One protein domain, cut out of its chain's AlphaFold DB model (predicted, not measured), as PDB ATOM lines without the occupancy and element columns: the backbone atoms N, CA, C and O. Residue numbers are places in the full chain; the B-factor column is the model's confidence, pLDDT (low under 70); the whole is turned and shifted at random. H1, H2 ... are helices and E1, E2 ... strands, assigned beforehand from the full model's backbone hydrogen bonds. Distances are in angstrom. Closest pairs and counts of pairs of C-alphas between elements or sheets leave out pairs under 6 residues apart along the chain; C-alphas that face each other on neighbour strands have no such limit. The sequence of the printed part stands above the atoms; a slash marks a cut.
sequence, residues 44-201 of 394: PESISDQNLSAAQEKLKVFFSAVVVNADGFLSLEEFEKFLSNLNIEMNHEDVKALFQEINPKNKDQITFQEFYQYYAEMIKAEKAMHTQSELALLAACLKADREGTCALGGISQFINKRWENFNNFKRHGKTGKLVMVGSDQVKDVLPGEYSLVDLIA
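Overview. This is residues 44 to 201 of the 394 residues of the protein "Hypothetical protein" of Rotaria magnacalcarata (UniProt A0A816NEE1). A loose helical body stands at one end and an arm tipped by a strand hairpin at the other: H1 to H4 gather round the small sheet E1 E2, with H5 nearer the mean of the C-alphas, and H6, H7 and the hairpin E3 E4 lead away from them. From the hairpin, residues 182 to 195 fold back toward H8, which touches no helix. The printed part has 158 residues, with eight named helices and four named strands in the order H1 E1 H2 H3 E2 H4 H5 H6 H7 E3 E4 H8; it is mostly helix, and both two-stranded sheets are antiparallel. The whole is loose and elongated, with a radius of gyration of the C-alphas of 18.6 A and spans of 66 by 38 by 29 A.

Arrangement. H1, residues 49 to 66, has a kink of 27 degrees near residue 58. E1, residues 73 to 75, is the antiparallel neighbour of E2, residues 109 to 111, and N 74 and O 110 are 2.8 A apart, within hydrogen-bond range. H2, residues 76 to 85, only just touches H1, with 3 pairs of C-alphas within 8 A; H1 touches H2 with residue 66 alone, and the closest C-alphas are those of Val 66 and Phe 82, 6.5 A apart. H3, residues 92 to 102, touches H2, closest at the C-alphas of Glu 80 and Val 95, 6.6 A. H4, residues 112 to 124, touches H1 at a steep tilt of 48 degrees, opposite ways, closest at the C-alphas of Phe 63 and Phe 112, 6.6 A. H5, residues 132 to 146, is close to H3 but not clearly touching it; the closest C-alphas are those of Asp 94 and Ser 133, 7.2 A. H6, residues 155 to 162, touches residues 141 to 146 of H5, about perpendicular at 79 degrees, closest at the C-alphas of Asp 145 and Ser 156, 6.5 A. H7, residues 164 to 167, meets H6 only through their link. E3, residues 170 to 172, and E4, residues 178 to 181, form a hairpin, with N 171 and O 180 2.9 A apart, within hydrogen-bond range. H8, residues 196 to 199, is apart from H5. In H2, H3, H4 and H5 every O i to N i+4 pair is within hydrogen-bond range; H1 has 10 of 14 and H6 3 of 4, while H7 and H8 are too short for such a pair.

Along the chain. H1 begins at C-alpha 49, (14.809, -32.785, -26.932), and is 25.8 A long. H5 is 21.2 A long, H4 17.8 A and H3 15.4 A. H8 ends at C-alpha 199, (31.090, -9.205, -8.634).

Size, cuts and confidence. The C-alphas of Asn 69 and Thr 175 are the two farthest apart, 67.3 A. The printed part has no cut, and the link from E4 to H8 is long. The mean pLDDT of the printed part is 71.4; 74 residues are under 70, among them 44 to 63 and 139 to 162.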
ATOM      1  N   PRO A  44      20.502 -31.116 -12.479       35.19
ATOM      2  CA  PRO A  44      19.334 -31.365 -13.315       35.19
ATOM      3  C   PRO A  44      19.582 -32.502 -14.311       35.19
ATOM      4  O   PRO A  44      20.648 -32.577 -14.929       35.19
ATOM      5  N   GLU A  45      18.580 -33.372 -14.453       39.81
ATOM      6  CA  GLU A  45      18.476 -34.314 -15.563       39.81
ATOM      7  C   GLU A  45      18.536 -33.559 -16.900       39.81
ATOM      8  O   GLU A  45      18.126 -32.403 -17.014       39.81
ATOM      9  N   SER A  46      19.106 -34.232 -17.898       44.94
ATOM     10  CA  SER A  46      19.364 -33.756 -19.258       44.94
ATOM     11  C   SER A  46      18.249 -32.893 -19.858       44.94
ATOM     12  O   SER A  46      17.067 -33.217 -19.754       44.94
ATOM     13  N   ILE A  47      18.654 -31.840 -20.574       45.88
ATOM     14  CA  ILE A  47      17.798 -30.978 -21.403       45.88
ATOM     15  C   ILE A  47      16.869 -31.835 -22.281       45.88
ATOM     16  O   ILE A  47      17.343 -32.704 -23.007       45.88
ATOM     17  N   SER A  48      15.558 -31.571 -22.257       50.75
ATOM     18  CA  SER A  48      14.582 -32.288 -23.091       50.75
ATOM     19  C   SER A  48      14.697 -31.920 -24.581       50.75
ATOM     20  O   SER A  48      14.711 -30.731 -24.917       50.75
ATOM     21  N   ASP A  49      14.634 -32.914 -25.471       50.50
ATOM     22  CA  ASP A  49      14.809 -32.785 -26.932       50.50
ATOM     23  C   ASP A  49      13.894 -31.753 -27.626       50.50
ATOM     24  O   ASP A  49      14.276 -31.149 -28.628       50.50
ATOM     25  N   GLN A  50      12.700 -31.486 -27.083       45.84
ATOM     26  CA  GLN A  50      11.743 -30.535 -27.671       45.84
ATOM     27  C   GLN A  50      12.249 -29.082 -27.690       45.84
ATOM     28  O   GLN A  50      11.936 -28.338 -28.617       45.84
ATOM     29  N   ASN A  51      13.058 -28.674 -26.707       51.59
ATOM     30  CA  ASN A  51      13.585 -27.304 -26.633       51.59
ATOM     31  C   ASN A  51      14.771 -27.083 -27.589       51.59
ATOM     32  O   ASN A  51      14.959 -25.970 -28.078       51.59
ATOM     33  N   LEU A  52      15.533 -28.138 -27.907       54.00
ATOM     34  CA  LEU A  52      16.610 -28.080 -28.903       54.00
ATOM     35  C   LEU A  52      16.058 -27.798 -30.313       54.00
ATOM     36  O   LEU A  52      16.658 -27.039 -31.068       54.00
ATOM     37  N   SER A  53      14.882 -28.342 -30.646       57.81
ATOM     38  CA  SER A  53      14.272 -28.214 -31.980       57.81
ATOM     39  C   SER A  53      13.962 -26.765 -32.384       57.81
ATOM     40  O   SER A  53      14.210 -26.386 -33.526       57.81
ATOM     41  N   ALA A  54      13.432 -25.942 -31.473       57.81
ATOM     42  CA  ALA A  54      13.104 -24.543 -31.775       57.81
ATOM     43  C   ALA A  54      14.362 -23.663 -31.892       57.81
ATOM     44  O   ALA A  54      14.413 -22.746 -32.714       57.81
ATOM     45  N   ALA A  55      15.396 -23.960 -31.097       55.94
ATOM     46  CA  ALA A  55      16.702 -23.317 -31.218       55.94
ATOM     47  C   ALA A  55      17.367 -23.675 -32.557       55.94
ATOM     48  O   ALA A  55      17.893 -22.794 -33.231       55.94
ATOM     49  N   GLN A  56      17.264 -24.937 -32.990       63.72
ATOM     50  CA  GLN A  56      17.823 -25.423 -34.253       63.72
ATOM     51  C   GLN A  56      17.278 -24.676 -35.479       63.72
ATOM     52  O   GLN A  56      18.052 -24.324 -36.367       63.72
ATOM     53  N   GLU A  57      15.973 -24.393 -35.544       65.50
ATOM     54  CA  GLU A  57      15.386 -23.663 -36.679       65.50
ATOM     55  C   GLU A  57      15.905 -22.224 -36.785       65.50
ATOM     56  O   GLU A  57      16.268 -21.780 -37.877       65.50
ATOM     57  N   LYS A  58      16.024 -21.512 -35.658       61.69
ATOM     58  CA  LYS A  58      16.598 -20.155 -35.631       61.69
ATOM     59  C   LYS A  58      18.075 -20.158 -36.017       61.69
ATOM     60  O   LYS A  58      18.502 -19.353 -36.844       61.69
ATOM     61  N   LEU A  59      18.829 -21.120 -35.484       63.44
ATOM     62  CA  LEU A  59      20.247 -21.312 -35.786       63.44
ATOM     63  C   LEU A  59      20.463 -21.590 -37.280       63.44
ATOM     64  O   LEU A  59      21.442 -21.126 -37.858       63.44
ATOM     65  N   LYS A  60      19.530 -22.301 -37.927       67.25
ATOM     66  CA  LYS A  60      19.578 -22.620 -39.361       67.25
ATOM     67  C   LYS A  60      19.330 -21.407 -40.251       67.25
ATOM     68  O   LYS A  60      20.044 -21.221 -41.239       67.25
ATOM     69  N   VAL A  61      18.341 -20.579 -39.907       67.06
ATOM     70  CA  VAL A  61      18.082 -19.300 -40.597       67.06
ATOM     71  C   VAL A  61      19.312 -18.403 -40.504       67.06
ATOM     72  O   VAL A  61      19.729 -17.817 -41.499       67.06
ATOM     73  N   PHE A  62      19.932 -18.356 -39.328       64.56
ATOM     74  CA  PHE A  62      21.124 -17.559 -39.104       64.56
ATOM     75  C   PHE A  62      22.352 -18.075 -39.858       64.56
ATOM     76  O   PHE A  62      23.011 -17.305 -40.549       64.56
ATOM     77  N   PHE A  63      22.628 -19.378 -39.784       68.88
ATOM     78  CA  PHE A  63      23.721 -20.001 -40.527       68.88
ATOM     79  C   PHE A  63      23.605 -19.688 -42.026       68.88
ATOM     80  O   PHE A  63      24.580 -19.312 -42.665       68.88
ATOM     81  N   SER A  64      22.381 -19.712 -42.559       71.25
ATOM     82  CA  SER A  64      22.101 -19.354 -43.956       71.25
ATOM     83  C   SER A  64      22.315 -17.865 -44.275       71.25
ATOM     84  O   SER A  64      22.518 -17.527 -45.434       71.25
ATOM     85  N   ALA A  65      22.250 -16.971 -43.284       68.25
ATOM     86  CA  ALA A  65      22.507 -15.537 -43.454       68.25
ATOM     87  C   ALA A  65      24.005 -15.188 -43.409       68.25
ATOM     88  O   ALA A  65      24.411 -14.158 -43.946       68.25
ATOM     89  N   VAL A  66      24.813 -16.027 -42.756       68.56
ATOM     90  CA  VAL A  66      26.273 -15.875 -42.675       68.56
ATOM     91  C   VAL A  66      26.967 -16.496 -43.887       68.56
ATOM     92  O   VAL A  66      27.944 -15.934 -44.372       68.56
ATOM     93  N   VAL A  67      26.458 -17.625 -44.384       74.56
ATOM     94  CA  VAL A  67      26.961 -18.281 -45.596       74.56
ATOM     95  C   VAL A  67      26.599 -17.427 -46.812       74.56
ATOM     96  O   VAL A  67      25.466 -17.442 -47.294       74.56
ATOM     97  N   VAL A  68      27.564 -16.648 -47.300       71.44
ATOM     98  CA  VAL A  68      27.374 -15.676 -48.387       71.44
ATOM     99  C   VAL A  68      27.342 -16.385 -49.734       71.44
ATOM    100  O   VAL A  68      26.595 -15.994 -50.632       71.44
ATOM    101  N   ASN A  69      28.129 -17.451 -49.874       73.88
ATOM    102  CA  ASN A  69      28.348 -18.110 -51.159       73.88
ATOM    103  C   ASN A  69      27.248 -19.114 -51.549       73.88
ATOM    104  O   ASN A  69      27.343 -19.739 -52.604       73.88
ATOM    105  N   ALA A  70      26.188 -19.242 -50.735       69.12
ATOM    106  CA  ALA A  70      25.031 -20.125 -50.944       69.12
ATOM    107  C   ALA A  70      25.376 -21.608 -51.211       69.12
ATOM    108  O   ALA A  70      24.518 -22.374 -51.652       69.12
ATOM    109  N   ASP A  71      26.605 -22.030 -50.920       78.56
ATOM    110  CA  ASP A  71      27.064 -23.416 -51.026       78.56
ATOM    111  C   ASP A  71      26.573 -24.276 -49.846       78.56
ATOM    112  O   ASP A  71      26.593 -25.503 -49.920       78.56
ATOM    113  N   GLY A  72      26.055 -23.632 -48.796       77.69
ATOM    114  CA  GLY A  72      25.533 -24.277 -47.594       77.69
ATOM    115  C   GLY A  72      26.615 -24.636 -46.575       77.69
ATOM    116  O   GLY A  72      26.315 -25.352 -45.615       77.69
ATOM    117  N   PHE A  73      27.838 -24.136 -46.762       85.75
ATOM    118  CA  PHE A  73      28.984 -24.369 -45.894       85.75
ATOM    119  C   PHE A  73      29.546 -23.046 -45.386       85.75
ATOM    120  O   PHE A  73      29.500 -22.034 -46.068       85.75
ATOM    121  N   LEU A  74      30.091 -23.060 -44.174       85.06
ATOM    122  CA  LEU A  74      30.745 -21.903 -43.584       85.06
ATOM    123  C   LEU A  74      32.257 -22.028 -43.762       85.06
ATOM    124  O   LEU A  74      32.872 -22.935 -43.198       85.06
ATOM    125  N   SER A  75      32.844 -21.137 -44.556       89.75
ATOM    126  CA  SER A  75      34.299 -21.023 -44.710       89.75
ATOM    127  C   SER A  75      34.948 -20.308 -43.517       89.75
ATOM    128  O   SER A  75      34.268 -19.645 -42.733       89.75
ATOM    129  N   LEU A  76      36.276 -20.415 -43.378       88.06
ATOM    130  CA  LEU A  76      37.020 -19.724 -42.314       88.06
ATOM    131  C   LEU A  76      36.831 -18.199 -42.370       88.06
ATOM    132  O   LEU A  76      36.591 -17.585 -41.337       88.06
ATOM    133  N   GLU A  77      36.867 -17.596 -43.561       87.50
ATOM    134  CA  GLU A  77      36.658 -16.149 -43.740       87.50
ATOM    135  C   GLU A  77      35.228 -15.723 -43.362       87.50
ATOM    136  O   GLU A  77      35.022 -14.684 -42.729       87.50
ATOM    137  N   GLU A  78      34.218 -16.529 -43.709       86.38
ATOM    138  CA  GLU A  78      32.829 -16.270 -43.307       86.38
ATOM    139  C   GLU A  78      32.638 -16.446 -41.796       86.38
ATOM    140  O   GLU A  78      31.900 -15.673 -41.183       86.38
ATOM    141  N   PHE A  79      33.331 -17.408 -41.179       84.50
ATOM    142  CA  PHE A  79      33.339 -17.607 -39.731       84.50
ATOM    143  C   PHE A  79      34.033 -16.454 -38.989       84.50
ATOM    144  O   PHE A  79      33.509 -15.961 -37.994       84.50
ATOM    145  N   GLU A  80      35.157 -15.951 -39.501       84.62
ATOM    146  CA  GLU A  80      35.829 -14.756 -38.973       84.62
ATOM    147  C   GLU A  80      34.935 -13.525 -39.038       84.62
ATOM    148  O   GLU A  80      34.760 -12.810 -38.049       84.62
ATOM    149  N   LYS A  81      34.313 -13.301 -40.196       82.19
ATOM    150  CA  LYS A  81      33.364 -12.205 -40.381       82.19
ATOM    151  C   LYS A  81      32.163 -12.351 -39.452       82.19
ATOM    152  O   LYS A  81      31.659 -11.357 -38.939       82.19
ATOM    153  N   PHE A  82      31.716 -13.579 -39.214       77.94
ATOM    154  CA  PHE A  82      30.666 -13.880 -38.252       77.94
ATOM    155  C   PHE A  82      31.050 -13.490 -36.824       77.94
ATOM    156  O   PHE A  82      30.295 -12.755 -36.188       77.94
ATOM    157  N   LEU A  83      32.218 -13.917 -36.337       74.94
ATOM    158  CA  LEU A  83      32.706 -13.551 -35.005       74.94
ATOM    159  C   LEU A  83      32.874 -12.029 -34.881       74.94
ATOM    160  O   LEU A  83      32.426 -11.432 -33.902       74.94
ATOM    161  N   SER A  84      33.400 -11.381 -35.922       75.44
ATOM    162  CA  SER A  84      33.524  -9.923 -35.985       75.44
ATOM    163  C   SER A  84      32.164  -9.214 -35.933       75.44
ATOM    164  O   SER A  84      32.012  -8.248 -35.188       75.44
ATOM    165  N   ASN A  85      31.144  -9.719 -36.635       67.44
ATOM    166  CA  ASN A  85      29.780  -9.177 -36.579       67.44
ATOM    167  C   ASN A  85      29.130  -9.329 -35.192       67.44
ATOM    168  O   ASN A  85      28.233  -8.562 -34.851       67.44
ATOM    169  N   LEU A  86      29.577 -10.300 -34.390       59.53
ATOM    170  CA  LEU A  86      29.190 -10.454 -32.986       59.53
ATOM    171  C   LEU A  86      30.024  -9.580 -32.028       59.53
ATOM    172  O   LEU A  86      29.873  -9.698 -30.813       59.53
ATOM    173  N   ASN A  87      30.885  -8.700 -32.555       62.84
ATOM    174  CA  ASN A  87      31.876  -7.926 -31.801       62.84
ATOM    175  C   ASN A  87      32.818  -8.807 -30.962       62.84
ATOM    176  O   ASN A  87      33.219  -8.426 -29.862       62.84
ATOM    177  N   ILE A  88      33.151 -10.000 -31.462       64.25
ATOM    178  CA  ILE A  88      34.140 -10.886 -30.852       64.25
ATOM    179  C   ILE A  88      35.488 -10.583 -31.499       64.25
ATOM    180  O   ILE A  88      35.715 -10.894 -32.669       64.25
ATOM    181  N   GLU A  89      36.383  -9.969 -30.733       70.62
ATOM    182  CA  GLU A  89      37.764  -9.751 -31.154       70.62
ATOM    183  C   GLU A  89      38.598 -10.991 -30.819       70.62
ATOM    184  O   GLU A  89      38.899 -11.270 -29.660       70.62
ATOM    185  N   MET A  90      38.965 -11.749 -31.848       76.12
ATOM    186  CA  MET A  90      39.889 -12.880 -31.765       76.12
ATOM    187  C   MET A  90      40.953 -12.719 -32.846       76.12
ATOM    188  O   MET A  90      40.676 -12.209 -33.932       76.12
ATOM    189  N   ASN A  91      42.184 -13.140 -32.557       82.06
ATOM    190  CA  ASN A  91      43.209 -13.176 -33.595       82.06
ATOM    191  C   ASN A  91      42.948 -14.350 -34.559       82.06
ATOM    192  O   ASN A  91      42.273 -15.319 -34.216       82.06
ATOM    193  N   HIS A  92      43.513 -14.260 -35.764       85.00
ATOM    194  CA  HIS A  92      43.338 -15.257 -36.826       85.00
ATOM    195  C   HIS A  92      43.656 -16.695 -36.374       85.00
ATOM    196  O   HIS A  92      42.960 -17.633 -36.753       85.00
ATOM    197  N   GLU A  93      44.684 -16.884 -35.541       81.81
ATOM    198  CA  GLU A  93      45.088 -18.218 -35.080       81.81
ATOM    199  C   GLU A  93      44.071 -18.824 -34.106       81.81
ATOM    200  O   GLU A  93      43.764 -20.011 -34.217       81.81
ATOM    201  N   ASP A  94      43.483 -18.021 -33.216       77.69
ATOM    202  CA  ASP A  94      42.432 -18.474 -32.300       77.69
ATOM    203  C   ASP A  94      41.131 -18.787 -33.048       77.69
ATOM    204  O   ASP A  94      40.469 -19.784 -32.746       77.69
ATOM    205  N   VAL A  95      40.774 -17.982 -34.058       81.94
ATOM    206  CA  VAL A  95      39.600 -18.264 -34.900       81.94
ATOM    207  C   VAL A  95      39.798 -19.558 -35.680       81.94
ATOM    208  O   VAL A  95      38.907 -20.403 -35.729       81.94
ATOM    209  N   LYS A  96      40.987 -19.749 -36.250       84.81
ATOM    210  CA  LYS A  96      41.350 -20.968 -36.969       84.81
ATOM    211  C   LYS A  96      41.368 -22.195 -36.060       84.81
ATOM    212  O   LYS A  96      40.916 -23.257 -36.487       84.81
ATOM    213  N   ALA A  97      41.859 -22.064 -34.828       80.69
ATOM    214  CA  ALA A  97      41.829 -23.138 -33.841       80.69
ATOM    215  C   ALA A  97      40.384 -23.538 -33.505       80.69
ATOM    216  O   ALA A  97      40.045 -24.715 -33.612       80.69
ATOM    217  N   LEU A  98      39.520 -22.560 -33.214       80.25
ATOM    218  CA  LEU A  98      38.098 -22.788 -32.945       80.25
ATOM    219  C   LEU A  98      37.379 -23.412 -34.153       80.25
ATOM    220  O   LEU A  98      36.603 -24.353 -34.009       80.25
ATOM    221  N   PHE A  99      37.674 -22.939 -35.366       84.75
ATOM    222  CA  PHE A  99      37.116 -23.484 -36.606       84.75
ATOM    223  C   PHE A  99      37.479 -24.967 -36.799       84.75
ATOM    224  O   PHE A  99      36.625 -25.790 -37.133       84.75
ATOM    225  N   GLN A 100      38.741 -25.328 -36.544       85.12
ATOM    226  CA  GLN A 100      39.219 -26.714 -36.612       85.12
ATOM    227  C   GLN A 100      38.651 -27.596 -35.497       85.12
ATOM    228  O   GLN A 100      38.514 -28.805 -35.681       85.12
ATOM    229  N   GLU A 101      38.321 -27.006 -34.353       80.88
ATOM    230  CA  GLU A 101      37.683 -27.704 -33.242       80.88
ATOM    231  C   GLU A 101      36.233 -28.086 -33.569       80.88
ATOM    232  O   GLU A 101      35.815 -29.211 -33.293       80.88
ATOM    233  N   ILE A 102      35.495 -27.188 -34.234       82.38
ATOM    234  CA  ILE A 102      34.125 -27.446 -34.699       82.38
ATOM    235  C   ILE A 102      34.112 -28.531 -35.785       82.38
ATOM    236  O   ILE A 102      33.226 -29.389 -35.788       82.38
ATOM    237  N   ASN A 103      35.094 -28.524 -36.698       81.81
ATOM    238  CA  ASN A 103      35.225 -29.545 -37.738       81.81
ATOM    239  C   ASN A 103      36.608 -30.226 -37.767       81.81
ATOM    240  O   ASN A 103      37.445 -29.931 -38.623       81.81
ATOM    241  N   PRO A 104      36.837 -31.244 -36.917       70.94
ATOM    242  CA  PRO A 104      38.106 -31.965 -36.900       70.94
ATOM    243  C   PRO A 104      38.304 -32.885 -38.119       70.94
ATOM    244  O   PRO A 104      39.400 -33.415 -38.315       70.94
ATOM    245  N   LYS A 105      37.257 -33.128 -38.928       73.19
ATOM    246  CA  LYS A 105      37.267 -34.098 -40.040       73.19
ATOM    247  C   LYS A 105      37.408 -33.454 -41.422       73.19
ATOM    248  O   LYS A 105      37.899 -34.128 -42.326       73.19
ATOM    249  N   ASN A 106      37.026 -32.187 -41.587       64.25
ATOM    250  CA  ASN A 106      37.072 -31.456 -42.852       64.25
ATOM    251  C   ASN A 106      37.666 -30.060 -42.614       64.25
ATOM    252  O   ASN A 106      37.104 -29.252 -41.886       64.25
ATOM    253  N   LYS A 107      38.842 -29.790 -43.187       67.88
ATOM    254  CA  LYS A 107      39.716 -28.704 -42.707       67.88
ATOM    255  C   LYS A 107      39.281 -27.285 -43.079       67.88
ATOM    256  O   LYS A 107      39.746 -26.356 -42.429       67.88
ATOM    257  N   ASP A 108      38.399 -27.123 -44.064       81.94
ATOM    258  CA  ASP A 108      38.205 -25.813 -44.701       81.94
ATOM    259  C   ASP A 108      36.743 -25.324 -44.711       81.94
ATOM    260  O   ASP A 108      36.477 -24.195 -45.121       81.94
ATOM    261  N   GLN A 109      35.789 -26.148 -44.262       87.25
ATOM    262  CA  GLN A 109      34.355 -25.839 -44.298       87.25
ATOM    263  C   GLN A 109      33.613 -26.472 -43.117       87.25
ATOM    264  O   GLN A 109      33.827 -27.643 -42.814       87.25
ATOM    265  N   ILE A 110      32.700 -25.733 -42.488       86.25
ATOM    266  CA  ILE A 110      31.805 -26.229 -41.433       86.25
ATOM    267  C   ILE A 110      30.389 -26.357 -42.004       86.25
ATOM    268  O   ILE A 110      29.879 -25.427 -42.625       86.25
ATOM    269  N   THR A 111      29.721 -27.488 -41.791       85.75
ATOM    270  CA  THR A 111      28.290 -27.649 -42.093       85.75
ATOM    271  C   THR A 111      27.418 -27.101 -40.966       85.75
ATOM    272  O   THR A 111      27.816 -27.077 -39.802       85.75
ATOM    273  N   PHE A 112      26.162 -26.765 -41.279       80.88
ATOM    274  CA  PHE A 112      25.187 -26.393 -40.249       80.88
ATOM    275  C   PHE A 112      25.059 -27.455 -39.145       80.88
ATOM    276  O   PHE A 112      24.935 -27.114 -37.974       80.88
ATOM    277  N   GLN A 113      25.096 -28.742 -39.509       80.62
ATOM    278  CA  GLN A 113      24.947 -29.834 -38.550       80.62
ATOM    279  C   GLN A 113      26.145 -29.925 -37.597       80.62
ATOM    280  O   GLN A 113      25.933 -30.143 -36.408       80.62
ATOM    281  N   GLU A 114      27.370 -29.738 -38.098       84.88
ATOM    282  CA  GLU A 114      28.592 -29.708 -37.280       84.88
ATOM    283  C   GLU A 114      28.595 -28.496 -36.348       84.88
ATOM    284  O   GLU A 114      28.791 -28.653 -35.145       84.88
ATOM    285  N   PHE A 115      28.274 -27.309 -36.873       80.25
ATOM    286  CA  PHE A 115      28.151 -26.094 -36.069       80.25
ATOM    287  C   PHE A 115      27.084 -26.242 -34.978       80.25
ATOM    288  O   PHE A 115      27.339 -25.963 -33.810       80.25
ATOM    289  N   TYR A 116      25.898 -26.741 -35.336       76.31
ATOM    290  CA  TYR A 116      24.811 -26.975 -34.388       76.31
ATOM    291  C   TYR A 116      25.171 -28.036 -33.344       76.31
ATOM    292  O   TYR A 116      24.842 -27.857 -32.178       76.31
ATOM    293  N   GLN A 117      25.840 -29.126 -33.730       76.38
ATOM    294  CA  GLN A 117      26.282 -30.151 -32.783       76.38
ATOM    295  C   GLN A 117      27.325 -29.607 -31.817       76.38
ATOM    296  O   GLN A 117      27.144 -29.768 -30.617       76.38
ATOM    297  N   TYR A 118      28.357 -28.920 -32.311       76.06
ATOM    298  CA  TYR A 118      29.354 -28.284 -31.454       76.06
ATOM    299  C   TYR A 118      28.695 -27.300 -30.485       76.06
ATOM    300  O   TYR A 118      28.923 -27.356 -29.284       76.06
ATOM    301  N   TYR A 119      27.785 -26.469 -30.987       71.19
ATOM    302  CA  TYR A 119      27.060 -25.489 -30.187       71.19
ATOM    303  C   TYR A 119      26.121 -26.127 -29.147       71.19
ATOM    304  O   TYR A 119      26.085 -25.712 -27.990       71.19
ATOM    305  N   ALA A 120      25.371 -27.163 -29.526       69.50
ATOM    306  CA  ALA A 120      24.483 -27.887 -28.621       69.50
ATOM    307  C   ALA A 120      25.266 -28.655 -27.549       69.50
ATOM    308  O   ALA A 120      24.830 -28.703 -26.398       69.50
ATOM    309  N   GLU A 121      26.413 -29.234 -27.906       69.50
ATOM    310  CA  GLU A 121      27.316 -29.876 -26.955       69.50
ATOM    311  C   GLU A 121      27.993 -28.843 -26.049       69.50
ATOM    312  O   GLU A 121      28.000 -29.057 -24.847       69.50
ATOM    313  N   MET A 122      28.423 -27.683 -26.552       67.75
ATOM    314  CA  MET A 122      28.939 -26.567 -25.742       67.75
ATOM    315  C   MET A 122      27.914 -26.111 -24.689       67.75
ATOM    316  O   MET A 122      28.250 -25.940 -23.518       67.75
ATOM    317  N   ILE A 123      26.640 -25.980 -25.078       63.28
ATOM    318  CA  ILE A 123      25.538 -25.640 -24.165       63.28
ATOM    319  C   ILE A 123      25.287 -26.753 -23.133       63.28
ATOM    320  O   ILE A 123      25.056 -26.475 -21.956       63.28
ATOM    321  N   LYS A 124      25.316 -28.023 -23.551       62.22
ATOM    322  CA  LYS A 124      25.139 -29.181 -22.654       62.22
ATOM    323  C   LYS A 124      26.324 -29.381 -21.707       62.22
ATOM    324  O   LYS A 124      26.140 -29.856 -20.586       62.22
ATOM    325  N   ALA A 125      27.526 -29.058 -22.168       53.62
ATOM    326  CA  ALA A 125      28.796 -29.384 -21.543       53.62
ATOM    327  C   ALA A 125      29.385 -28.233 -20.730       53.62
ATOM    328  O   ALA A 125      30.549 -28.323 -20.369       53.62
ATOM    329  N   GLU A 126      28.611 -27.211 -20.345       50.81
ATOM    330  CA  GLU A 126      29.058 -26.072 -19.513       50.81
ATOM    331  C   GLU A 126      29.879 -26.479 -18.260       50.81
ATOM    332  O   GLU A 126      30.632 -25.690 -17.700       50.81
ATOM    333  N   LYS A 127      29.803 -27.746 -17.833       47.28
ATOM    334  CA  LYS A 127      30.696 -28.364 -16.836       47.28
ATOM    335  C   LYS A 127      32.175 -28.506 -17.251       47.28
ATOM    336  O   LYS A 127      32.968 -28.925 -16.412       47.28
ATOM    337  N   ALA A 128      32.540 -28.221 -18.497       47.22
ATOM    338  CA  ALA A 128      33.827 -28.561 -19.099       47.22
ATOM    339  C   ALA A 128      34.309 -27.525 -20.136       47.22
ATOM    340  O   ALA A 128      35.026 -27.886 -21.060       47.22
ATOM    341  N   MET A 129      33.936 -26.246 -20.009       57.41
ATOM    342  CA  MET A 129      34.617 -25.207 -20.795       57.41
ATOM    343  C   MET A 129      36.071 -25.122 -20.325       57.41
ATOM    344  O   MET A 129      36.337 -24.912 -19.138       57.41
ATOM    345  N   HIS A 130      37.009 -25.364 -21.235       58.12
ATOM    346  CA  HIS A 130      38.425 -25.553 -20.919       58.12
ATOM    347  C   HIS A 130      39.319 -24.484 -21.548       58.12
ATOM    348  O   HIS A 130      40.503 -24.410 -21.210       58.12
ATOM    349  N   THR A 131      38.772 -23.646 -22.432       64.56
ATOM    350  CA  THR A 131      39.525 -22.629 -23.167       64.56
ATOM    351  C   THR A 131      38.917 -21.231 -23.033       64.56
ATOM    352  O   THR A 131      37.712 -21.052 -22.846       64.56
ATOM    353  N   GLN A 132      39.767 -20.211 -23.171       63.12
ATOM    354  CA  GLN A 132      39.348 -18.804 -23.179       63.12
ATOM    355  C   GLN A 132      38.421 -18.483 -24.365       63.12
ATOM    356  O   GLN A 132      37.527 -17.647 -24.248       63.12
ATOM    357  N   SER A 133      38.609 -19.172 -25.493       61.72
ATOM    358  CA  SER A 133      37.831 -18.984 -26.721       61.72
ATOM    359  C   SER A 133      36.383 -19.463 -26.573       61.72
ATOM    360  O   SER A 133      35.466 -18.769 -27.010       61.72
ATOM    361  N   GLU A 134      36.154 -20.596 -25.898       66.38
ATOM    362  CA  GLU A 134      34.803 -21.090 -25.576       66.38
ATOM    363  C   GLU A 134      34.046 -20.107 -24.668       66.38
ATOM    364  O   GLU A 134      32.875 -19.799 -24.910       66.38
ATOM    365  N   LEU A 135      34.730 -19.562 -23.654       66.25
ATOM    366  CA  LEU A 135      34.165 -18.568 -22.736       66.25
ATOM    367  C   LEU A 135      33.824 -17.256 -23.451       66.25
ATOM    368  O   LEU A 135      32.741 -16.706 -23.242       66.25
ATOM    369  N   ALA A 136      34.715 -16.774 -24.323       65.19
ATOM    370  CA  ALA A 136      34.491 -15.565 -25.111       65.19
ATOM    371  C   ALA A 136      33.285 -15.716 -26.052       65.19
ATOM    372  O   ALA A 136      32.434 -14.823 -26.117       65.19
ATOM    373  N   LEU A 137      33.167 -16.867 -26.722       67.44
ATOM    374  CA  LEU A 137      32.039 -17.166 -27.601       67.44
ATOM    375  C   LEU A 137      30.714 -17.206 -26.826       67.44
ATOM    376  O   LEU A 137      29.735 -16.588 -27.255       67.44
ATOM    377  N   LEU A 138      30.677 -17.876 -25.670       70.19
ATOM    378  CA  LEU A 138      29.485 -17.931 -24.818       70.19
ATOM    379  C   LEU A 138      29.083 -16.540 -24.308       70.19
ATOM    380  O   LEU A 138      27.914 -16.157 -24.415       70.19
ATOM    381  N   ALA A 139      30.043 -15.766 -23.794       68.00
ATOM    382  CA  ALA A 139      29.804 -14.422 -23.281       68.00
ATOM    383  C   ALA A 139      29.242 -13.486 -24.363       68.00
ATOM    384  O   ALA A 139      28.289 -12.744 -24.106       68.00
ATOM    385  N   ALA A 140      29.779 -13.553 -25.583       66.50
ATOM    386  CA  ALA A 140      29.305 -12.762 -26.712       66.50
ATOM    387  C   ALA A 140      27.906 -13.176 -27.174       66.50
ATOM    388  O   ALA A 140      27.045 -12.317 -27.376       66.50
ATOM    389  N   CYS A 141      27.637 -14.482 -27.254       66.81
ATOM    390  CA  CYS A 141      26.305 -14.991 -27.568       66.81
ATOM    391  C   CYS A 141      25.259 -14.514 -26.542       66.81
ATOM    392  O   CYS A 141      24.153 -14.129 -26.922       66.81
ATOM    393  N   LEU A 142      25.614 -14.485 -25.252       67.50
ATOM    394  CA  LEU A 142      24.745 -13.994 -24.177       67.50
ATOM    395  C   LEU A 142      24.569 -12.480 -24.166       67.50
ATOM    396  O   LEU A 142      23.493 -11.979 -23.837       67.50
ATOM    397  N   LYS A 143      25.623 -11.730 -24.493       67.56
ATOM    398  CA  LYS A 143      25.542 -10.277 -24.653       67.56
ATOM    399  C   LYS A 143      24.593  -9.923 -25.796       67.56
ATOM    400  O   LYS A 143      23.649  -9.168 -25.580       67.56
ATOM    401  N   ALA A 144      24.787 -10.536 -26.961       63.81
ATOM    402  CA  ALA A 144      23.926 -10.315 -28.108       63.81
ATOM    403  C   ALA A 144      22.459 -10.684 -27.789       63.81
ATOM    404  O   ALA A 144      21.535 -10.019 -28.249       63.81
ATOM    405  N   ASP A 145      22.207 -11.736 -26.994       66.00
ATOM    406  CA  ASP A 145      20.836 -12.197 -26.713       66.00
ATOM    407  C   ASP A 145      20.108 -11.213 -25.794       66.00
ATOM    408  O   ASP A 145      18.944 -10.898 -26.029       66.00
ATOM    409  N   ARG A 146      20.829 -10.625 -24.829       65.44
ATOM    410  CA  ARG A 146      20.334  -9.517 -23.997       65.44
ATOM    411  C   ARG A 146      20.035  -8.254 -24.801       65.44
ATOM    412  O   ARG A 146      19.059  -7.569 -24.513       65.44
ATOM    413  N   GLU A 147      20.852  -7.950 -25.804       67.38
ATOM    414  CA  GLU A 147      20.668  -6.790 -26.685       67.38
ATOM    415  C   GLU A 147      19.586  -7.024 -27.758       67.38
ATOM    416  O   GLU A 147      19.269  -6.117 -28.527       67.38
ATOM    417  N   GLY A 148      19.011  -8.232 -27.832       63.62
ATOM    418  CA  GLY A 148      18.076  -8.622 -28.891       63.62
ATOM    419  C   GLY A 148      18.728  -8.714 -30.276       63.62
ATOM    420  O   GLY A 148      18.029  -8.808 -31.283       63.62
ATOM    421  N   THR A 149      20.060  -8.682 -30.332       60.31
ATOM    422  CA  THR A 149      20.880  -8.760 -31.547       60.31
ATOM    423  C   THR A 149      21.372 -10.181 -31.815       60.31
ATOM    424  O   THR A 149      21.848 -10.475 -32.911       60.31
ATOM    425  N   CYS A 150      21.225 -11.098 -30.850       55.66
ATOM    426  CA  CYS A 150      21.571 -12.499 -31.045       55.66
ATOM    427  C   CYS A 150      20.536 -13.184 -31.914       55.66
ATOM    428  O   CYS A 150      19.409 -13.472 -31.508       55.66
ATOM    429  N   ALA A 151      20.973 -13.543 -33.109       48.28
ATOM    430  CA  ALA A 151      20.194 -14.363 -34.016       48.28
ATOM    431  C   ALA A 151      19.932 -15.787 -33.482       48.28
ATOM    432  O   ALA A 151      19.027 -16.465 -33.966       48.28
ATOM    433  N   LEU A 152      20.678 -16.230 -32.462       49.50
ATOM    434  CA  LEU A 152      20.481 -17.515 -31.777       49.50
ATOM    435  C   LEU A 152      19.317 -17.482 -30.767       49.50
ATOM    436  O   LEU A 152      19.024 -18.509 -30.163       49.50
ATOM    437  N   GLY A 153      18.662 -16.321 -30.606       48.25
ATOM    438  CA  GLY A 153      17.463 -16.032 -29.814       48.25
ATOM    439  C   GLY A 153      16.950 -17.135 -28.886       48.25
ATOM    440  O   GLY A 153      16.279 -18.066 -29.346       48.25
ATOM    441  N   GLY A 154      17.118 -16.952 -27.575       52.78
ATOM    442  CA  GLY A 154      16.613 -17.878 -26.550       52.78
ATOM    443  C   GLY A 154      17.696 -18.548 -25.707       52.78
ATOM    444  O   GLY A 154      17.370 -19.387 -24.869       52.78
ATOM    445  N   ILE A 155      18.962 -18.156 -25.866       59.53
ATOM    446  CA  ILE A 155      20.054 -18.605 -24.991       59.53
ATOM    447  C   ILE A 155      19.789 -18.135 -23.559       59.53
ATOM    448  O   ILE A 155      19.876 -18.926 -22.629       59.53
ATOM    449  N   SER A 156      19.367 -16.886 -23.367       57.16
ATOM    450  CA  SER A 156      18.985 -16.363 -22.052       57.16
ATOM    451  C   SER A 156      17.767 -17.100 -21.508       57.16
ATOM    452  O   SER A 156      17.717 -17.390 -20.325       57.16
ATOM    453  N   GLN A 157      16.800 -17.490 -22.351       59.16
ATOM    454  CA  GLN A 157      15.675 -18.333 -21.912       59.16
ATOM    455  C   GLN A 157      16.145 -19.721 -21.456       59.16
ATOM    456  O   GLN A 157      15.586 -20.280 -20.516       59.16
ATOM    457  N   PHE A 158      17.172 -20.272 -22.103       60.25
ATOM    458  CA  PHE A 158      17.788 -21.541 -21.738       60.25
ATOM    459  C   PHE A 158      18.586 -21.442 -20.425       60.25
ATOM    460  O   PHE A 158      18.417 -22.285 -19.545       60.25
ATOM    461  N   ILE A 159      19.387 -20.389 -20.252       60.38
ATOM    462  CA  ILE A 159      20.151 -20.146 -19.021       60.38
ATOM    463  C   ILE A 159      19.231 -19.780 -17.857       60.38
ATOM    464  O   ILE A 159      19.405 -20.302 -16.762       60.38
ATOM    465  N   ASN A 160      18.180 -18.991 -18.076       61.12
ATOM    466  CA  ASN A 160      17.228 -18.639 -17.019       61.12
ATOM    467  C   ASN A 160      16.544 -19.883 -16.422       61.12
ATOM    468  O   ASN A 160      16.269 -19.910 -15.223       61.12
ATOM    469  N   LYS A 161      16.345 -20.950 -17.215       65.38
ATOM    470  CA  LYS A 161      15.844 -22.238 -16.704       65.38
ATOM    471  C   LYS A 161      16.820 -22.936 -15.754       65.38
ATOM    472  O   LYS A 161      16.388 -23.638 -14.845       65.38
ATOM    473  N   ARG A 162      18.134 -22.731 -15.910       67.94
ATOM    474  CA  ARG A 162      19.168 -23.296 -15.018       67.94
ATOM    475  C   ARG A 162      18.944 -22.881 -13.564       67.94
ATOM    476  O   ARG A 162      19.158 -23.678 -12.650       67.94
ATOM    477  N   TRP A 163      18.504 -21.643 -13.366       72.50
ATOM    478  CA  TRP A 163      18.324 -21.039 -12.052       72.50
ATOM    479  C   TRP A 163      16.918 -21.258 -11.467       72.50
ATOM    480  O   TRP A 163      16.684 -20.893 -10.318       72.50
ATOM    481  N   GLU A 164      15.994 -21.928 -12.170       71.56
ATOM    482  CA  GLU A 164      14.628 -22.197 -11.673       71.56
ATOM    483  C   GLU A 164      14.613 -22.945 -10.330       71.56
ATOM    484  O   GLU A 164      13.770 -22.674  -9.467       71.56
ATOM    485  N   ASN A 165      15.582 -23.842 -10.121       70.25
ATOM    486  CA  ASN A 165      15.759 -24.552  -8.853       70.25
ATOM    487  C   ASN A 165      16.152 -23.614  -7.701       70.25
ATOM    488  O   ASN A 165      15.824 -23.903  -6.551       70.25
ATOM    489  N   PHE A 166      16.841 -22.509  -8.001       75.00
ATOM    490  CA  PHE A 166      17.209 -21.477  -7.032       75.00
ATOM    491  C   PHE A 166      16.057 -20.500  -6.777       75.00
ATOM    492  O   PHE A 166      15.778 -20.210  -5.616       75.00
ATOM    493  N   ASN A 167      15.316 -20.097  -7.814       71.81
ATOM    494  CA  ASN A 167      14.162 -19.195  -7.674       71.81
ATOM    495  C   ASN A 167      13.057 -19.788  -6.780       71.81
ATOM    496  O   ASN A 167      12.397 -19.077  -6.031       71.81
ATOM    497  N   ASN A 168      12.875 -21.111  -6.813       74.44
ATOM    498  CA  ASN A 168      11.915 -21.819  -5.958       74.44
ATOM    499  C   ASN A 168      12.566 -22.501  -4.746       74.44
ATOM    500  O   ASN A 168      11.923 -23.314  -4.070       74.44
ATOM    501  N   PHE A 169      13.840 -22.213  -4.473       86.06
ATOM    502  CA  PHE A 169      14.599 -22.920  -3.455       86.06
ATOM    503  C   PHE A 169      13.986 -22.717  -2.073       86.06
ATOM    504  O   PHE A 169      13.733 -21.594  -1.640       86.06
ATOM    505  N   LYS A 170      13.773 -23.816  -1.347       91.00
ATOM    506  CA  LYS A 170      13.289 -23.804   0.036       91.00
ATOM    507  C   LYS A 170      14.030 -24.859   0.838       91.00
ATOM    508  O   LYS A 170      14.048 -26.028   0.460       91.00
ATOM    509  N   ARG A 171      14.589 -24.474   1.984       92.62
ATOM    510  CA  ARG A 171      15.223 -25.407   2.923       92.62
ATOM    511  C   ARG A 171      14.487 -25.404   4.249       92.62
ATOM    512  O   ARG A 171      14.247 -24.346   4.824       92.62
ATOM    513  N   HIS A 172      14.180 -26.596   4.752       95.19
ATOM    514  CA  HIS A 172      13.583 -26.783   6.070       95.19
ATOM    515  C   HIS A 172      14.639 -27.269   7.070       95.19
ATOM    516  O   HIS A 172      15.533 -28.043   6.725       95.19
ATOM    517  N   GLY A 173      14.564 -26.777   8.305       93.50
ATOM    518  CA  GLY A 173      15.449 -27.169   9.397       93.50
ATOM    519  C   GLY A 173      15.062 -28.520  10.003       93.50
ATOM    520  O   GLY A 173      14.046 -29.115   9.651       93.50
ATOM    521  N   LYS A 174      15.841 -28.982  10.992       91.56
ATOM    522  CA  LYS A 174      15.609 -30.262  11.701       91.56
ATOM    523  C   LYS A 174      14.218 -30.380  12.341       91.56
ATOM    524  O   LYS A 174      13.741 -31.481  12.571       91.56
ATOM    525  N   THR A 175      13.580 -29.250  12.631       93.31
ATOM    526  CA  THR A 175      12.236 -29.158  13.221       93.31
ATOM    527  C   THR A 175      11.119 -29.071  12.177       93.31
ATOM    528  O   THR A 175       9.967 -28.858  12.540       93.31
ATOM    529  N   GLY A 176      11.443 -29.169  10.883       92.50
ATOM    530  CA  GLY A 176      10.493 -29.019   9.779       92.50
ATOM    531  C   GLY A 176      10.106 -27.572   9.459       92.50
ATOM    532  O   GLY A 176       9.332 -27.350   8.537       92.50
ATOM    533  N   LYS A 177      10.639 -26.571  10.175       94.56
ATOM    534  CA  LYS A 177      10.400 -25.148   9.871       94.56
ATOM    535  C   LYS A 177      11.179 -24.708   8.637       94.56
ATOM    536  O   LYS A 177      12.325 -25.117   8.473       94.56
ATOM    537  N   LEU A 178      10.587 -23.852   7.809       93.00
ATOM    538  CA  LEU A 178      11.278 -23.199   6.696       93.00
ATOM    539  C   LEU A 178      12.365 -22.270   7.258       93.00
ATOM    540  O   LEU A 178      12.064 -21.409   8.080       93.00
ATOM    541  N   VAL A 179      13.619 -22.483   6.859       94.25
ATOM    542  CA  VAL A 179      14.795 -21.746   7.368       94.25
ATOM    543  C   VAL A 179      15.585 -21.032   6.275       94.25
ATOM    544  O   VAL A 179      16.466 -20.243   6.589       94.25
ATOM    545  N   MET A 180      15.298 -21.306   5.002       90.50
ATOM    546  CA  MET A 180      15.925 -20.627   3.871       90.50
ATOM    547  C   MET A 180      14.969 -20.631   2.686       90.50
ATOM    548  O   MET A 180      14.348 -21.660   2.406       90.50
ATOM    549  N   VAL A 181      14.876 -19.500   1.996       90.75
ATOM    550  CA  VAL A 181      14.146 -19.340   0.736       90.75
ATOM    551  C   VAL A 181      15.056 -18.648  -0.269       90.75
ATOM    552  O   VAL A 181      15.800 -17.748   0.110       90.75
ATOM    553  N   GLY A 182      15.033 -19.099  -1.518       83.69
ATOM    554  CA  GLY A 182      15.581 -18.340  -2.635       83.69
ATOM    555  C   GLY A 182      14.610 -17.239  -3.055       83.69
ATOM    556  O   GLY A 182      13.400 -17.367  -2.856       83.69
ATOM    557  N   SER A 183      15.157 -16.158  -3.596       81.25
ATOM    558  CA  SER A 183      14.425 -15.095  -4.287       81.25
ATOM    559  C   SER A 183      14.750 -15.137  -5.780       81.25
ATOM    560  O   SER A 183      15.486 -16.017  -6.231       81.25
ATOM    561  N   ASP A 184      14.241 -14.161  -6.528       79.50
ATOM    562  CA  ASP A 184      14.652 -13.947  -7.911       79.50
ATOM    563  C   ASP A 184      16.166 -13.702  -8.006       79.50
ATOM    564  O   ASP A 184      16.800 -13.162  -7.090       79.50
ATOM    565  N   GLN A 185      16.745 -14.117  -9.132       77.50
ATOM    566  CA  GLN A 185      18.153 -13.909  -9.439       77.50
ATOM    567  C   GLN A 185      18.467 -12.413  -9.582       77.50
ATOM    568  O   GLN A 185      17.877 -11.726 -10.410       77.50
ATOM    569  N   VAL A 186      19.456 -11.935  -8.821       76.38
ATOM    570  CA  VAL A 186      19.925 -10.538  -8.888       76.38
ATOM    571  C   VAL A 186      20.937 -10.340 -10.022       76.38
ATOM    572  O   VAL A 186      20.904  -9.337 -10.730       76.38
ATOM    573  N   LYS A 187      21.846 -11.304 -10.223       80.19
ATOM    574  CA  LYS A 187      22.888 -11.249 -11.256       80.19
ATOM    575  C   LYS A 187      23.321 -12.652 -11.672       80.19
ATOM    576  O   LYS A 187      23.473 -13.524 -10.819       80.19
ATOM    577  N   ASP A 188      23.540 -12.848 -12.969       77.50
ATOM    578  CA  ASP A 188      24.226 -14.028 -13.500       77.50
ATOM    579  C   ASP A 188      25.695 -13.679 -13.765       77.50
ATOM    580  O   ASP A 188      25.988 -12.728 -14.499       77.50
ATOM    581  N   VAL A 189      26.612 -14.399 -13.120       78.94
ATOM    582  CA  VAL A 189      28.061 -14.181 -13.224       78.94
ATOM    583  C   VAL A 189      28.656 -15.357 -13.985       78.94
ATOM    584  O   VAL A 189      28.655 -16.486 -13.497       78.94
ATOM    585  N   LEU A 190      29.162 -15.081 -15.184       73.75
ATOM    586  CA  LEU A 190      29.792 -16.084 -16.038       73.75
ATOM    587  C   LEU A 190      31.242 -16.325 -15.599       73.75
ATOM    588  O   LEU A 190      31.820 -15.475 -14.925       73.75
ATOM    589  N   PRO A 191      31.867 -17.452 -15.969       71.31
ATOM    590  CA  PRO A 191      33.300 -17.619 -15.769       71.31
ATOM    591  C   PRO A 191      34.086 -16.557 -16.553       71.31
ATOM    592  O   PRO A 191      33.806 -16.305 -17.726       71.31
ATOM    593  N   GLY A 192      35.070 -15.937 -15.907       68.62
ATOM    594  CA  GLY A 192      35.873 -14.860 -16.482       68.62
ATOM    595  C   GLY A 192      36.664 -14.107 -15.416       68.62
ATOM    596  O   GLY A 192      36.636 -14.469 -14.238       68.62
ATOM    597  N   GLU A 193      37.368 -13.058 -15.832       68.12
ATOM    598  CA  GLU A 193      38.075 -12.160 -14.921       68.12
ATOM    599  C   GLU A 193      37.169 -10.996 -14.509       68.12
ATOM    600  O   GLU A 193      36.572 -10.325 -15.351       68.12
ATOM    601  N   TYR A 194      37.077 -10.760 -13.202       76.69
ATOM    602  CA  TYR A 194      36.257  -9.712 -12.602       76.69
ATOM    603  C   TYR A 194      37.025  -9.068 -11.454       76.69
ATOM    604  O   TYR A 194      37.697  -9.760 -10.684       76.69
ATOM    605  N   SER A 195      36.885  -7.755 -11.277       77.44
ATOM    606  CA  SER A 195      37.213  -7.144  -9.992       77.44
ATOM    607  C   SER A 195      36.157  -7.526  -8.949       77.44
ATOM    608  O   SER A 195      35.025  -7.878  -9.282       77.44
ATOM    609  N   LEU A 196      36.488  -7.414  -7.660       75.69
ATOM    610  CA  LEU A 196      35.486  -7.613  -6.604       75.69
ATOM    611  C   LEU A 196      34.303  -6.647  -6.762       75.69
ATOM    612  O   LEU A 196      33.171  -7.036  -6.505       75.69
ATOM    613  N   VAL A 197      34.548  -5.427  -7.251       72.44
ATOM    614  CA  VAL A 197      33.491  -4.448  -7.546       72.44
ATOM    615  C   VAL A 197      32.563  -4.951  -8.651       72.44
ATOM    616  O   VAL A 197      31.350  -4.799  -8.534       72.44
ATOM    617  N   ASP A 198      33.098  -5.620  -9.673       71.19
ATOM    618  CA  ASP A 198      32.284  -6.200 -10.745       71.19
ATOM    619  C   ASP A 198      31.433  -7.381 -10.265       71.19
ATOM    620  O   ASP A 198      30.393  -7.666 -10.856       71.19
ATOM    621  N   LEU A 199      31.843  -8.081  -9.205       80.56
ATOM    622  CA  LEU A 199      31.090  -9.205  -8.634       80.56
ATOM    623  C   LEU A 199      30.013  -8.765  -7.649       80.56
ATOM    624  O   LEU A 199      29.037  -9.484  -7.430       80.56
ATOM    625  N   ILE A 200      30.170  -7.582  -7.072       78.88
ATOM    626  CA  ILE A 200      29.175  -7.004  -6.192       78.88
ATOM    627  C   ILE A 200      27.914  -6.666  -7.013       78.88
ATOM    628  O   ILE A 200      27.966  -6.027  -8.064       78.88
ATOM    629  N   ALA A 201      26.759  -7.138  -6.542       67.88
ATOM    630  CA  ALA A 201      25.475  -7.023  -7.230       67.88
ATOM    631  C   ALA A 201      24.520  -6.085  -6.476       67.88
ATOM    632  O   ALA A 201      23.426  -6.487  -6.111       67.88
TER     633      ALA A 201